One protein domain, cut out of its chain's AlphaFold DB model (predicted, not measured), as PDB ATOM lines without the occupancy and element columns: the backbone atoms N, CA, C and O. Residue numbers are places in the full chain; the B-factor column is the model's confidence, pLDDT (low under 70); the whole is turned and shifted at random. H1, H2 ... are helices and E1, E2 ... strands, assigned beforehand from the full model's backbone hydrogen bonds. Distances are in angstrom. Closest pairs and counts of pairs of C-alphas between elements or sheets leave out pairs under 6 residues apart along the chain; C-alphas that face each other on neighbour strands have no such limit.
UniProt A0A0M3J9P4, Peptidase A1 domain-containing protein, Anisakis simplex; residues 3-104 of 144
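AT A GLANCE: This is residues 3 to 104 of the 144 residues of the protein "Peptidase A1 domain-containing protein" of Anisakis simplex (UniProt A0A0M3J9P4). Little regular structure: long loops make most of this domain, around a small, strongly twisted sheet of three strands, with one short helix off the sheet. Residues 45 to 50 stick out. The 102 printed residues hold E1, E2, E3 and H1 in that order, mostly strand, with only 33 residues in named elements. The sheet, E1 - E2 - E3, is a meander, each strand the antiparallel neighbour of the one before. The whole is compact, radius of gyration of the C-alphas 14.2 A, spanning 43 by 31 by 29 A.

IN THESE COORDINATES: E1, residues 18 to 28, begins at C-alpha 18 (158.203, 100.664, 131.659), measures 26.9 A and bends by 77 degrees at residue 21. E2, residues 31 to 39, measures 24.7 A and bends by 56 degrees at residue 36. E3 is residues 58 to 64, 18.1 A. H1, residues 94 to 99, 9.0 A, ends at C-alpha 99 (181.013, 101.124, 126.174).

HOW THE PARTS SIT: Inner strand E2 forms hairpins with E1, N 26 to O 33 2.8 A, and E3, N 61 to O 36 2.8 A, both within hydrogen-bond range. H1, with every O i to N i+4 pair within range, is not on the sheet.

THE WHOLE: The printed part has no cut. The links E2 to E3 and E3 to H1 are long. Residue 3 and residues 47 to 49 have pLDDT under 70.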
ATOM      1  N   CYS A   3     155.227 118.676 119.540       68.94
ATOM      2  CA  CYS A   3     154.864 117.257 119.685       68.94
ATOM      3  C   CYS A   3     153.896 116.732 118.603       68.94
ATOM      4  O   CYS A   3     153.871 115.539 118.345       68.94
ATOM      5  N   GLN A   4     153.080 117.585 117.969       74.25
ATOM      6  CA  GLN A   4     152.114 117.157 116.941       74.25
ATOM      7  C   GLN A   4     152.753 116.962 115.560       74.25
ATOM      8  O   GLN A   4     152.192 116.239 114.742       74.25
ATOM      9  N   ASN A   5     153.896 117.603 115.309       79.00
ATOM     10  CA  ASN A   5     154.568 117.598 114.008       79.00
ATOM     11  C   ASN A   5     155.758 116.625 113.940       79.00
ATOM     12  O   ASN A   5     156.366 116.505 112.883       79.00
ATOM     13  N   HIS A   6     156.075 115.952 115.047       85.38
ATOM     14  CA  HIS A   6     157.211 115.041 115.189       85.38
ATOM     15  C   HIS A   6     156.736 113.630 115.529       85.38
ATOM     16  O   HIS A   6     155.599 113.425 115.973       85.38
ATOM     17  N   ASN A   7     157.615 112.649 115.335       90.31
ATOM     18  CA  ASN A   7     157.350 111.283 115.765       90.31
ATOM     19  C   ASN A   7     157.202 111.230 117.288       90.31
ATOM     20  O   ASN A   7     157.955 111.858 118.030       90.31
ATOM     21  N   GLN A   8     156.230 110.452 117.760       91.50
ATOM     22  CA  GLN A   8     155.943 110.319 119.186       91.50
ATOM     23  C   GLN A   8     156.214 108.894 119.647       91.50
ATOM     24  O   GLN A   8     155.673 107.927 119.103       91.50
ATOM     25  N   PHE A   9     157.011 108.767 120.703       93.75
ATOM     26  CA  PHE A   9     157.178 107.497 121.390       93.75
ATOM     27  C   PHE A   9     155.891 107.118 122.134       93.75
ATOM     28  O   PHE A   9     155.292 107.932 122.836       93.75
ATOM     29  N   THR A  10     155.462 105.862 121.995       93.62
ATOM     30  CA  THR A  10     154.288 105.324 122.691       93.62
ATOM     31  C   THR A  10     154.685 104.072 123.458       93.62
ATOM     32  O   THR A  10     154.716 102.979 122.898       93.62
ATOM     33  N   CYS A  11     154.913 104.218 124.764       94.38
ATOM     34  CA  CYS A  11     155.364 103.130 125.633       94.38
ATOM     35  C   CYS A  11     154.509 101.849 125.537       94.38
ATOM     36  O   CYS A  11     155.038 100.747 125.569       94.38
ATOM     37  N   SER A  12     153.188 101.958 125.341       95.88
ATOM     38  CA  SER A  12     152.305 100.783 125.220       95.88
ATOM     39  C   SER A  12     152.490  99.960 123.939       95.88
ATOM     40  O   SER A  12     151.913  98.881 123.843       95.88
ATOM     41  N   LEU A  13     153.237 100.463 122.953       96.19
ATOM     42  CA  LEU A  13     153.590  99.719 121.739       96.19
ATOM     43  C   LEU A  13     154.919  98.963 121.878       96.19
ATOM     44  O   LEU A  13     155.239  98.145 121.019       96.19
ATOM     45  N   SER A  14     155.677  99.213 122.947       96.19
ATOM     46  CA  SER A  14     156.923  98.518 123.248       96.19
ATOM     47  C   SER A  14     156.693  97.437 124.300       96.19
ATOM     48  O   SER A  14     155.981  97.637 125.284       96.19
ATOM     49  N   GLN A  15     157.309  96.275 124.094       96.19
ATOM     50  CA  GLN A  15     157.239  95.156 125.037       96.19
ATOM     51  C   GLN A  15     158.216  95.310 126.206       96.19
ATOM     52  O   GLN A  15     158.026  94.679 127.244       96.19
ATOM     53  N   THR A  16     159.258  96.125 126.039       96.44
ATOM     54  CA  THR A  16     160.287  96.370 127.057       96.44
ATOM     55  C   THR A  16     160.064  97.672 127.819       96.44
ATOM     56  O   THR A  16     160.696  97.874 128.855       96.44
ATOM     57  N   CYS A  17     159.133  98.517 127.364       97.38
ATOM     58  CA  CYS A  17     158.891  99.798 128.002       97.38
ATOM     59  C   CYS A  17     158.234  99.668 129.380       97.38
ATOM     60  O   CYS A  17     157.233  98.972 129.577       97.38
ATOM     61  N   ARG A  18     158.753 100.447 130.328       97.00
ATOM     62  CA  ARG A  18     158.203 100.664 131.659       97.00
ATOM     63  C   ARG A  18     158.012 102.157 131.891       97.00
ATOM     64  O   ARG A  18     158.985 102.890 132.073       97.00
ATOM     65  N   ARG A  19     156.748 102.582 131.980       94.69
ATOM     66  CA  ARG A  19     156.421 103.943 132.423       94.69
ATOM     67  C   ARG A  19     156.854 104.163 133.861       94.69
ATOM     68  O   ARG A  19     156.691 103.270 134.698       94.69
ATOM     69  N   THR A  20     157.349 105.354 134.156       91.81
ATOM     70  CA  THR A  20     157.644 105.767 135.530       91.81
ATOM     71  C   THR A  20     156.784 106.967 135.932       91.81
ATOM     72  O   THR A  20     156.099 107.568 135.107       91.81
ATOM     73  N   SER A  21     156.767 107.294 137.225       89.19
ATOM     74  CA  SER A  21     156.132 108.512 137.745       89.19
ATOM     75  C   SER A  21     157.115 109.679 137.888       89.19
ATOM     76  O   SER A  21     156.763 110.709 138.463       89.19
ATOM     77  N   GLU A  22     158.361 109.492 137.457       91.62
ATOM     78  CA  GLU A  22     159.418 110.488 137.557       91.62
ATOM     79  C   GLU A  22     159.172 111.591 136.526       91.62
ATOM     80  O   GLU A  22     158.881 111.322 135.360       91.62
ATOM     81  N   GLN A  23     159.229 112.839 136.979       91.12
ATOM     82  CA  GLN A  23     159.056 114.015 136.132       91.12
ATOM     83  C   GLN A  23     160.423 114.578 135.773       91.12
ATOM     84  O   GLN A  23     161.341 114.504 136.583       91.12
ATOM     85  N   PHE A  24     160.524 115.192 134.598       89.12
ATOM     86  CA  PHE A  24     161.723 115.922 134.195       89.12
ATOM     87  C   PHE A  24     161.354 117.327 133.726       89.12
ATOM     88  O   PHE A  24     160.247 117.574 133.223       89.12
ATOM     89  N   HIS A  25     162.305 118.248 133.854       87.56
ATOM     90  CA  HIS A  25     162.159 119.602 133.335       87.56
ATOM     91  C   HIS A  25     163.504 120.197 132.936       87.56
ATOM     92  O   HIS A  25     164.245 120.627 133.805       87.56
ATOM     93  N   ILE A  26     163.800 120.314 131.645       83.56
ATOM     94  CA  ILE A  26     165.072 120.867 131.161       83.56
ATOM     95  C   ILE A  26     164.873 122.306 130.682       83.56
ATOM     96  O   ILE A  26     163.962 122.594 129.903       83.56
ATOM     97  N   GLN A  27     165.765 123.201 131.110       82.38
ATOM     98  CA  GLN A  27     165.834 124.580 130.628       82.38
ATOM     99  C   GLN A  27     167.003 124.727 129.645       82.38
ATOM    100  O   GLN A  27     168.166 124.560 130.005       82.38
ATOM    101  N   TYR A  28     166.692 125.106 128.410       75.75
ATOM    102  CA  TYR A  28     167.658 125.507 127.394       75.75
ATOM    103  C   TYR A  28     167.798 127.035 127.369       75.75
ATOM    104  O   TYR A  28     166.910 127.773 127.802       75.75
ATOM    105  N   GLY A  29     168.894 127.543 126.800       73.06
ATOM    106  CA  GLY A  29     169.070 128.994 126.631       73.06
ATOM    107  C   GLY A  29     167.960 129.646 125.789       73.06
ATOM    108  O   GLY A  29     167.618 130.803 126.007       73.06
ATOM    109  N   SER A  30     167.372 128.892 124.856       72.25
ATOM    110  CA  SER A  30     166.339 129.339 123.913       72.25
ATOM    111  C   SER A  30     164.928 128.808 124.213       72.25
ATOM    112  O   SER A  30     164.019 129.033 123.413       72.25
ATOM    113  N   GLY A  31     164.712 128.088 125.319       78.38
ATOM    114  CA  GLY A  31     163.414 127.471 125.622       78.38
ATOM    115  C   GLY A  31     163.463 126.492 126.789       78.38
ATOM    116  O   GLY A  31     164.442 126.439 127.522       78.38
ATOM    117  N   SER A  32     162.415 125.698 126.970       84.88
ATOM    118  CA  SER A  32     162.396 124.615 127.955       84.88
ATOM    119  C   SER A  32     161.539 123.458 127.472       84.88
ATOM    120  O   SER A  32     160.702 123.634 126.585       84.88
ATOM    121  N   SER A  33     161.753 122.285 128.060       87.25
ATOM    122  CA  SER A  33     160.950 121.090 127.810       87.25
ATOM    123  C   SER A  33     160.628 120.409 129.137       87.25
ATOM    124  O   SER A  33     161.455 120.375 130.050       87.25
ATOM    125  N   SER A  34     159.421 119.867 129.271       90.50
ATOM    126  CA  SER A  34     159.013 119.100 130.453       90.50
ATOM    127  C   SER A  34     158.185 117.877 130.090       90.50
ATOM    128  O   SER A  34     157.568 117.809 129.023       90.50
ATOM    129  N   GLY A  35     158.134 116.927 131.016       92.38
ATOM    130  CA  GLY A  35     157.360 115.705 130.857       92.38
ATOM    131  C   GLY A  35     157.687 114.681 131.934       92.38
ATOM    132  O   GLY A  35     157.788 115.024 133.110       92.38
ATOM    133  N   HIS A  36     157.823 113.424 131.527       93.00
ATOM    134  CA  HIS A  36     158.088 112.300 132.425       93.00
ATOM    135  C   HIS A  36     159.206 111.415 131.889       93.00
ATOM    136  O   HIS A  36     159.549 111.494 130.711       93.00
ATOM    137  N   ILE A  37     159.775 110.586 132.755       94.31
ATOM    138  CA  ILE A  37     160.771 109.592 132.371       94.31
ATOM    139  C   ILE A  37     160.080 108.261 132.107       94.31
ATOM    140  O   ILE A  37     159.325 107.759 132.941       94.31
ATOM    141  N   ASP A  38     160.389 107.664 130.967       95.88
ATOM    142  CA  ASP A  38     160.110 106.260 130.699       95.88
ATOM    143  C   ASP A  38     161.432 105.494 130.655       95.88
ATOM    144  O   ASP A  38     162.514 106.067 130.498       95.88
ATOM    145  N   ARG A  39     161.352 104.177 130.841       96.81
ATOM    146  CA  ARG A  39     162.487 103.275 130.663       96.81
ATOM    147  C   ARG A  39     162.178 102.291 129.559       96.81
ATOM    148  O   ARG A  39     161.101 101.703 129.569       96.81
ATOM    149  N   ASP A  40     163.098 102.121 128.628       97.31
ATOM    150  CA  ASP A  40     162.965 101.161 127.536       97.31
ATOM    151  C   ASP A  40     164.345 100.807 126.975       97.31
ATOM    152  O   ASP A  40     165.355 101.396 127.350       97.31
ATOM    153  N   THR A  41     164.387  99.851 126.056       95.75
ATOM    154  CA  THR A  41     165.577  99.545 125.265       95.75
ATOM    155  C   THR A  41     165.799 100.648 124.231       95.75
ATOM    156  O   THR A  41     164.936 100.887 123.385       95.75
ATOM    157  N   VAL A  42     166.969 101.287 124.248       94.62
ATOM    158  CA  VAL A  42     167.378 102.277 123.244       94.62
ATOM    159  C   VAL A  42     168.404 101.640 122.317       94.62
ATOM    160  O   VAL A  42     169.457 101.197 122.772       94.62
ATOM    161  N   CYS A  43     168.101 101.603 121.019       93.38
ATOM    162  CA  CYS A  43     168.976 101.044 119.992       93.38
ATOM    163  C   CYS A  43     169.448 102.124 119.013       93.38
ATOM    164  O   CYS A  43     168.653 102.913 118.506       93.38
ATOM    165  N   PHE A  44     170.741 102.109 118.703       90.94
ATOM    166  CA  PHE A  44     171.366 102.913 117.658       90.94
ATOM    167  C   PHE A  44     171.587 102.038 116.431       90.94
ATOM    168  O   PHE A  44     172.212 100.983 116.552       90.94
ATOM    169  N   ASN A  45     171.125 102.495 115.260       85.38
ATOM    170  CA  ASN A  45     170.993 101.690 114.037       85.38
ATOM    171  C   ASN A  45     169.871 100.627 114.165       85.38
ATOM    172  O   ASN A  45     168.959 100.771 114.976       85.38
ATOM    173  N   SER A  46     169.875  99.591 113.325       74.12
ATOM    174  CA  SER A  46     168.854  98.540 113.340       74.12
ATOM    175  C   SER A  46     168.907  97.698 114.631       74.12
ATOM    176  O   SER A  46     170.004  97.320 115.047       74.12
ATOM    177  N   PRO A  47     167.755  97.304 115.218       62.12
ATOM    178  CA  PRO A  47     167.683  96.513 116.458       62.12
ATOM    179  C   PRO A  47     168.483  95.202 116.455       62.12
ATOM    180  O   PRO A  47     168.807  94.678 117.513       62.12
ATOM    181  N   ASN A  48     168.801  94.667 115.271       65.12
ATOM    182  CA  ASN A  48     169.495  93.385 115.104       65.12
ATOM    183  C   ASN A  48     170.955  93.521 114.641       65.12
ATOM    184  O   ASN A  48     171.629  92.511 114.446       65.12
ATOM    185  N   SER A  49     171.437  94.740 114.400       65.75
ATOM    186  CA  SER A  49     172.800  94.991 113.907       65.75
ATOM    187  C   SER A  49     173.432  96.243 114.515       65.75
ATOM    188  O   SER A  49     174.405  96.768 113.976       65.75
ATOM    189  N   GLY A  50     172.820  96.771 115.571       83.44
ATOM    190  CA  GLY A  50     173.159  98.034 116.201       83.44
ATOM    191  C   GLY A  50     173.608  97.868 117.647       83.44
ATOM    192  O   GLY A  50     173.696  96.758 118.170       83.44
ATOM    193  N   TYR A  51     173.868  98.996 118.302       90.94
ATOM    194  CA  TYR A  51     174.172  99.035 119.728       90.94
ATOM    195  C   TYR A  51     172.892  99.303 120.505       90.94
ATOM    196  O   TYR A  51     172.244 100.318 120.265       90.94
ATOM    197  N   CYS A  52     172.538  98.415 121.431       93.38
ATOM    198  CA  CYS A  52     171.352  98.567 122.267       93.38
ATOM    199  C   CYS A  52     171.710  98.567 123.757       93.38
ATOM    200  O   CYS A  52     172.552  97.784 124.224       93.38
ATOM    201  N   THR A  53     171.028  99.422 124.511       94.62
ATOM    202  CA  THR A  53     171.035  99.401 125.977       94.62
ATOM    203  C   THR A  53     170.259  98.197 126.511       94.62
ATOM    204  O   THR A  53     169.690  97.408 125.753       94.62
ATOM    205  N   ASP A  54     170.225  98.031 127.827       94.56
ATOM    206  CA  ASP A  54     169.179  97.244 128.469       94.56
ATOM    207  C   ASP A  54     167.827  97.993 128.467       94.56
ATOM    208  O   ASP A  54     167.731  99.156 128.064       94.56
ATOM    209  N   ALA A  55     166.775  97.321 128.942       96.00
ATOM    210  CA  ALA A  55     165.427  97.886 129.040       96.00
ATOM    211  C   ALA A  55     165.249  98.898 130.193       96.00
ATOM    212  O   ALA A  55     164.158  99.431 130.392       96.00
ATOM    213  N   ASN A  56     166.281  99.131 131.008       95.19
ATOM    214  CA  ASN A  56     166.241 100.073 132.122       95.19
ATOM    215  C   ASN A  56     166.805 101.448 131.758       95.19
ATOM    216  O   ASN A  56     166.777 102.319 132.636       95.19
ATOM    217  N   GLN A  57     167.271 101.662 130.524       95.94
ATOM    218  CA  GLN A  57     167.718 102.969 130.052       95.94
ATOM    219  C   GLN A  57     166.588 103.995 130.182       95.94
ATOM    220  O   GLN A  57     165.535 103.861 129.564       95.94
ATOM    221  N   GLY A  58     166.810 105.017 131.011       94.75
ATOM    222  CA  GLY A  58     165.869 106.118 131.191       94.75
ATOM    223  C   GLY A  58     165.982 107.136 130.062       94.75
ATOM    224  O   GLY A  58     167.086 107.445 129.614       94.75
ATOM    225  N   PHE A  59     164.855 107.672 129.612       94.31
ATOM    226  CA  PHE A  59     164.818 108.807 128.692       94.31
ATOM    227  C   PHE A  59     163.567 109.655 128.920       94.31
ATOM    228  O   PHE A  59     162.561 109.209 129.473       94.31
ATOM    229  N   ALA A  60     163.662 110.912 128.502       93.06
ATOM    230  CA  ALA A  60     162.640 111.917 128.717       93.06
ATOM    231  C   ALA A  60     161.543 111.856 127.640       93.06
ATOM    232  O   ALA A  60     161.781 112.140 126.467       93.06
ATOM    233  N   CYS A  61     160.317 111.543 128.057       92.75
ATOM    234  CA  CYS A  61     159.101 111.632 127.254       92.75
ATOM    235  C   CYS A  61     158.497 113.031 127.390       92.75
ATOM    236  O   CYS A  61     157.778 113.346 128.348       92.75
ATOM    237  N   VAL A  62     158.812 113.887 126.422       90.94
ATOM    238  CA  VAL A  62     158.400 115.291 126.407       90.94
ATOM    239  C   VAL A  62     156.891 115.414 126.176       90.94
ATOM    240  O   VAL A  62     156.353 114.922 125.186       90.94
ATOM    241  N   THR A  63     156.198 116.115 127.073       88.44
ATOM    242  CA  THR A  63     154.757 116.404 126.949       88.44
ATOM    243  C   THR A  63     154.468 117.885 126.728       88.44
ATOM    244  O   THR A  63     153.377 118.235 126.274       88.44
ATOM    245  N   SER A  64     155.431 118.761 127.025       85.31
ATOM    246  CA  SER A  64     155.311 120.203 126.836       85.31
ATOM    247  C   SER A  64     156.641 120.812 126.406       85.31
ATOM    248  O   SER A  64     157.660 120.617 127.064       85.31
ATOM    249  N   GLU A  65     156.591 121.595 125.330       83.75
ATOM    250  CA  GLU A  65     157.700 122.406 124.819       83.75
ATOM    251  C   GLU A  65     157.184 123.818 124.536       83.75
ATOM    252  O   GLU A  65     156.667 124.091 123.445       83.75
ATOM    253  N   PRO A  66     157.206 124.717 125.532       78.75
ATOM    254  CA  PRO A  66     156.804 126.100 125.332       78.75
ATOM    255  C   PRO A  66     157.708 126.814 124.316       78.75
ATOM    256  O   PRO A  66     158.932 126.701 124.338       78.75
ATOM    257  N   GLY A  67     157.084 127.623 123.456       77.94
ATOM    258  CA  GLY A  67     157.768 128.403 122.424       77.94
ATOM    259  C   GLY A  67     157.678 127.778 121.031       77.94
ATOM    260  O   GLY A  67     156.843 126.918 120.759       77.94
ATOM    261  N   ASN A  68     158.506 128.275 120.112       75.38
ATOM    262  CA  ASN A  68     158.563 127.818 118.719       75.38
ATOM    263  C   ASN A  68     159.915 127.206 118.331       75.38
ATOM    264  O   ASN A  68     160.063 126.773 117.189       75.38
ATOM    265  N   THR A  69     160.864 127.140 119.269       76.12
ATOM    266  CA  THR A  69     162.240 126.675 119.057       76.12
ATOM    267  C   THR A  69     162.294 125.293 118.405       76.12
ATOM    268  O   THR A  69     163.072 125.093 117.479       76.12
ATOM    269  N   PHE A  70     161.417 124.373 118.818       74.62
ATOM    270  CA  PHE A  70     161.374 122.999 118.302       74.62
ATOM    271  C   PHE A  70     160.267 122.758 117.269       74.62
ATOM    272  O   PHE A  70     160.195 121.695 116.670       74.62
ATOM    273  N   THR A  71     159.406 123.742 116.993       76.94
ATOM    274  CA  THR A  71     158.259 123.551 116.085       76.94
ATOM    275  C   THR A  71     158.681 123.276 114.639       76.94
ATOM    276  O   THR A  71     157.994 122.530 113.947       76.94
ATOM    277  N   ASN A  72     159.789 123.881 114.202       78.12
ATOM    278  CA  ASN A  72     160.338 123.743 112.849       78.12
ATOM    279  C   ASN A  72     161.664 122.967 112.841       78.12
ATOM    280  O   ASN A  72     162.428 123.071 111.877       78.12
ATOM    281  N   ALA A  73     161.983 122.265 113.930       83.50
ATOM    282  CA  ALA A  73     163.134 121.379 113.946       83.50
ATOM    283  C   ALA A  73     162.909 120.241 112.938       83.50
ATOM    284  O   ALA A  73     161.782 119.830 112.691       83.50
ATOM    285  N   ALA A  74     163.987 119.761 112.320       85.75
ATOM    286  CA  ALA A  74     163.930 118.569 111.473       85.75
ATOM    287  C   ALA A  74     164.124 117.271 112.281       85.75
ATOM    288  O   ALA A  74     164.003 116.184 111.727       85.75
ATOM    289  N   PHE A  75     164.488 117.388 113.561       88.12
ATOM    290  CA  PHE A  75     164.766 116.276 114.463       88.12
ATOM    291  C   PHE A  75     163.640 116.122 115.489       88.12
ATOM    292  O   PHE A  75     163.083 117.115 115.943       88.12
ATOM    293  N   ASP A  76     163.366 114.883 115.901       90.00
ATOM    294  CA  ASP A  76     162.310 114.570 116.876       90.00
ATOM    295  C   ASP A  76     162.761 114.716 118.342       90.00
ATOM    296  O   ASP A  76     161.934 114.837 119.243       90.00
ATOM    297  N   GLY A  77     164.069 114.680 118.611       89.88
ATOM    298  CA  GLY A  77     164.599 114.732 119.971       89.88
ATOM    299  C   GLY A  77     166.112 114.917 120.039       89.88
ATOM    300  O   GLY A  77     166.785 115.092 119.023       89.88
ATOM    301  N   ILE A  78     166.639 114.883 121.264       90.38
ATOM    302  CA  ILE A  78     168.056 115.101 121.575       90.38
ATOM    303  C   ILE A  78     168.607 113.868 122.294       90.38
ATOM    304  O   ILE A  78     168.011 113.385 123.255       90.38
ATOM    305  N   LEU A  79     169.775 113.399 121.854       92.50
ATOM    306  CA  LEU A  79     170.560 112.378 122.538       92.50
ATOM    307  C   LEU A  79     171.727 113.043 123.272       92.50
ATOM    308  O   LEU A  79     172.624 113.602 122.639       92.50
ATOM    309  N   GLY A  80     171.737 112.949 124.600       90.88
ATOM    310  CA  GLY A  80     172.912 113.294 125.391       90.88
ATOM    311  C   GLY A  80     174.006 112.234 125.226       90.88
ATOM    312  O   GLY A  80     173.753 111.036 125.321       90.88
ATOM    313  N   MET A  81     175.230 112.682 124.940       91.56
ATOM    314  CA  MET A  81     176.414 111.818 124.783       91.56
ATOM    315  C   MET A  81     177.581 112.252 125.682       91.56
ATOM    316  O   MET A  81     178.728 111.876 125.452       91.56
ATOM    317  N   ALA A  82     177.296 113.097 126.671       90.12
ATOM    318  CA  ALA A  82     178.264 113.532 127.669       90.12
ATOM    319  C   ALA A  82     178.195 112.638 128.920       90.12
ATOM    320  O   ALA A  82     177.471 111.650 128.942       90.12
ATOM    321  N   TRP A  83     178.951 112.993 129.960       88.69
ATOM    322  CA  TRP A  83     178.995 112.246 131.217       88.69
ATOM    323  C   TRP A  83     177.696 112.328 132.027       88.69
ATOM    324  O   TRP A  83     177.085 113.392 132.142       88.69
ATOM    325  N   ASP A  84     177.379 111.240 132.727       87.50
ATOM    326  CA  ASP A  84     176.270 111.147 133.685       87.50
ATOM    327  C   ASP A  84     176.308 112.218 134.781       87.50
ATOM    328  O   ASP A  84     175.271 112.666 135.267       87.50
ATOM    329  N   SER A  85     177.502 112.692 135.156       86.12
ATOM    330  CA  SER A  85     177.677 113.702 136.207       86.12
ATOM    331  C   SER A  85     177.021 115.049 135.894       86.12
ATOM    332  O   SER A  85     176.804 115.842 136.807       86.12
ATOM    333  N   ILE A  86     176.749 115.329 134.617       82.38
ATOM    334  CA  ILE A  86     176.060 116.546 134.170       82.38
ATOM    335  C   ILE A  86     174.666 116.254 133.609       82.38
ATOM    336  O   ILE A  86     174.010 117.165 133.100       82.38
ATOM    337  N   ALA A  87     174.209 115.003 133.689       82.00
ATOM    338  CA  ALA A  87     172.863 114.647 133.290       82.00
ATOM    339  C   ALA A  87     171.868 115.269 134.268       82.00
ATOM    340  O   ALA A  87     171.913 115.037 135.481       82.00
ATOM    341  N   GLN A  88     170.957 116.070 133.725       75.62
ATOM    342  CA  GLN A  88     169.871 116.609 134.518       75.62
ATOM    343  C   GLN A  88     169.003 115.462 135.060       75.62
ATOM    344  O   GLN A  88     168.788 114.463 134.376       75.62
ATOM    345  N   ASP A  89     168.562 115.597 136.312       75.88
ATOM    346  CA  ASP A  89     167.778 114.589 137.033       75.88
ATOM    347  C   ASP A  89     168.508 113.230 137.201       75.88
ATOM    348  O   ASP A  89     167.897 112.226 137.546       75.88
ATOM    349  N   HIS A  90     169.840 113.202 137.019       82.06
ATOM    350  CA  HIS A  90     170.709 112.023 137.191       82.06
ATOM    351  C   HIS A  90     170.313 110.807 136.340       82.06
ATOM    352  O   HIS A  90     170.517 109.653 136.728       82.06
ATOM    353  N   ILE A  91     169.762 111.063 135.156       85.50
ATOM    354  CA  ILE A  91     169.416 110.015 134.200       85.50
ATOM    355  C   ILE A  91     170.696 109.565 133.494       85.50
ATOM    356  O   ILE A  91     171.315 110.346 132.768       85.50
ATOM    357  N   ALA A  92     171.077 108.305 133.698       89.69
ATOM    358  CA  ALA A  92     172.254 107.721 133.062       89.69
ATOM    359  C   ALA A  92     172.167 107.817 131.532       89.69
ATOM    360  O   ALA A  92     171.099 107.594 130.955       89.69
ATOM    361  N   GLN A  93     173.269 108.145 130.868       92.19
ATOM    362  CA  GLN A  93     173.335 108.269 129.418       92.19
ATOM    363  C   GLN A  93     173.537 106.892 128.762       92.19
ATOM    364  O   GLN A  93     174.227 106.031 129.310       92.19
ATOM    365  N   PRO A  94     173.007 106.660 127.545       94.00
ATOM    366  CA  PRO A  94     173.108 105.352 126.889       94.00
ATOM    367  C   PRO A  94     174.541 104.879 126.612       94.00
ATOM    368  O   PRO A  94     174.778 103.679 126.481       94.00
ATOM    369  N   MET A  95     175.494 105.810 126.481       93.19
ATOM    370  CA  MET A  95     176.859 105.501 126.047       93.19
ATOM    371  C   MET A  95     177.624 104.636 127.049       93.19
ATOM    372  O   MET A  95     178.383 103.772 126.616       93.19
ATOM    373  N   ASP A  96     177.383 104.789 128.353       91.44
ATOM    374  CA  ASP A  96     178.065 103.985 129.372       91.44
ATOM    375  C   ASP A  96     177.730 102.498 129.205       91.44
ATOM    376  O   ASP A  96     178.629 101.659 129.112       91.44
ATOM    377  N   GLN A  97     176.447 102.176 129.006       93.81
ATOM    378  CA  GLN A  97     176.014 100.802 128.734       93.81
ATOM    379  C   GLN A  97     176.612 100.240 127.439       93.81
ATOM    380  O   GLN A  97     176.911  99.050 127.354       93.81
ATOM    381  N   ILE A  98     176.769 101.077 126.410       93.56
ATOM    382  CA  ILE A  98     177.344 100.660 125.124       93.56
ATOM    383  C   ILE A  98     178.840 100.386 125.268       93.56
ATOM    384  O   ILE A  98     179.330  99.379 124.762       93.56
ATOM    385  N   PHE A  99     179.568 101.245 125.976       94.06
ATOM    386  CA  PHE A  99     181.013 101.124 126.174       94.06
ATOM    387  C   PHE A  99     181.418  99.980 127.102       94.06
ATOM    388  O   PHE A  99     182.573  99.548 127.085       94.06
ATOM    389  N   GLU A 100     180.490  99.474 127.908       93.00
ATOM    390  CA  GLU A 100     180.690  98.277 128.724       93.00
ATOM    391  C   GLU A 100     180.558  96.969 127.932       93.00
ATOM    392  O   GLU A 100     180.996  95.918 128.408       93.00
ATOM    393  N   ARG A 101     179.999  97.006 126.717       89.75
ATOM    394  CA  ARG A 101     179.840  95.814 125.877       89.75
ATOM    395  C   ARG A 101     181.200  95.286 125.397       89.75
ATOM    396  O   ARG A 101     182.037  96.076 124.958       89.75
ATOM    397  N   PRO A 102     181.422  93.959 125.398       89.69
ATOM    398  CA  PRO A 102     182.677  93.373 124.927       89.69
ATOM    399  C   PRO A 102     182.934  93.614 123.432       89.69
ATOM    400  O   PRO A 102     184.085  93.626 123.004       89.69
ATOM    401  N   GLU A 103     181.886  93.837 122.638       89.25
ATOM    402  CA  GLU A 103     181.980  94.179 121.216       89.25
ATOM    403  C   GLU A 103     182.463  95.622 120.982       89.25
ATOM    404  O   GLU A 103     182.808  95.989 119.857       89.25
ATOM    405  N   CYS A 104     182.504  96.456 122.027       92.12
ATOM    406  CA  CYS A 104     182.989  97.825 121.954       92.12
ATOM    407  C   CYS A 104     184.519  97.873 122.084       92.12
ATOM    408  O   CYS A 104     185.070  98.033 123.173       92.12
TER     409      CYS A 104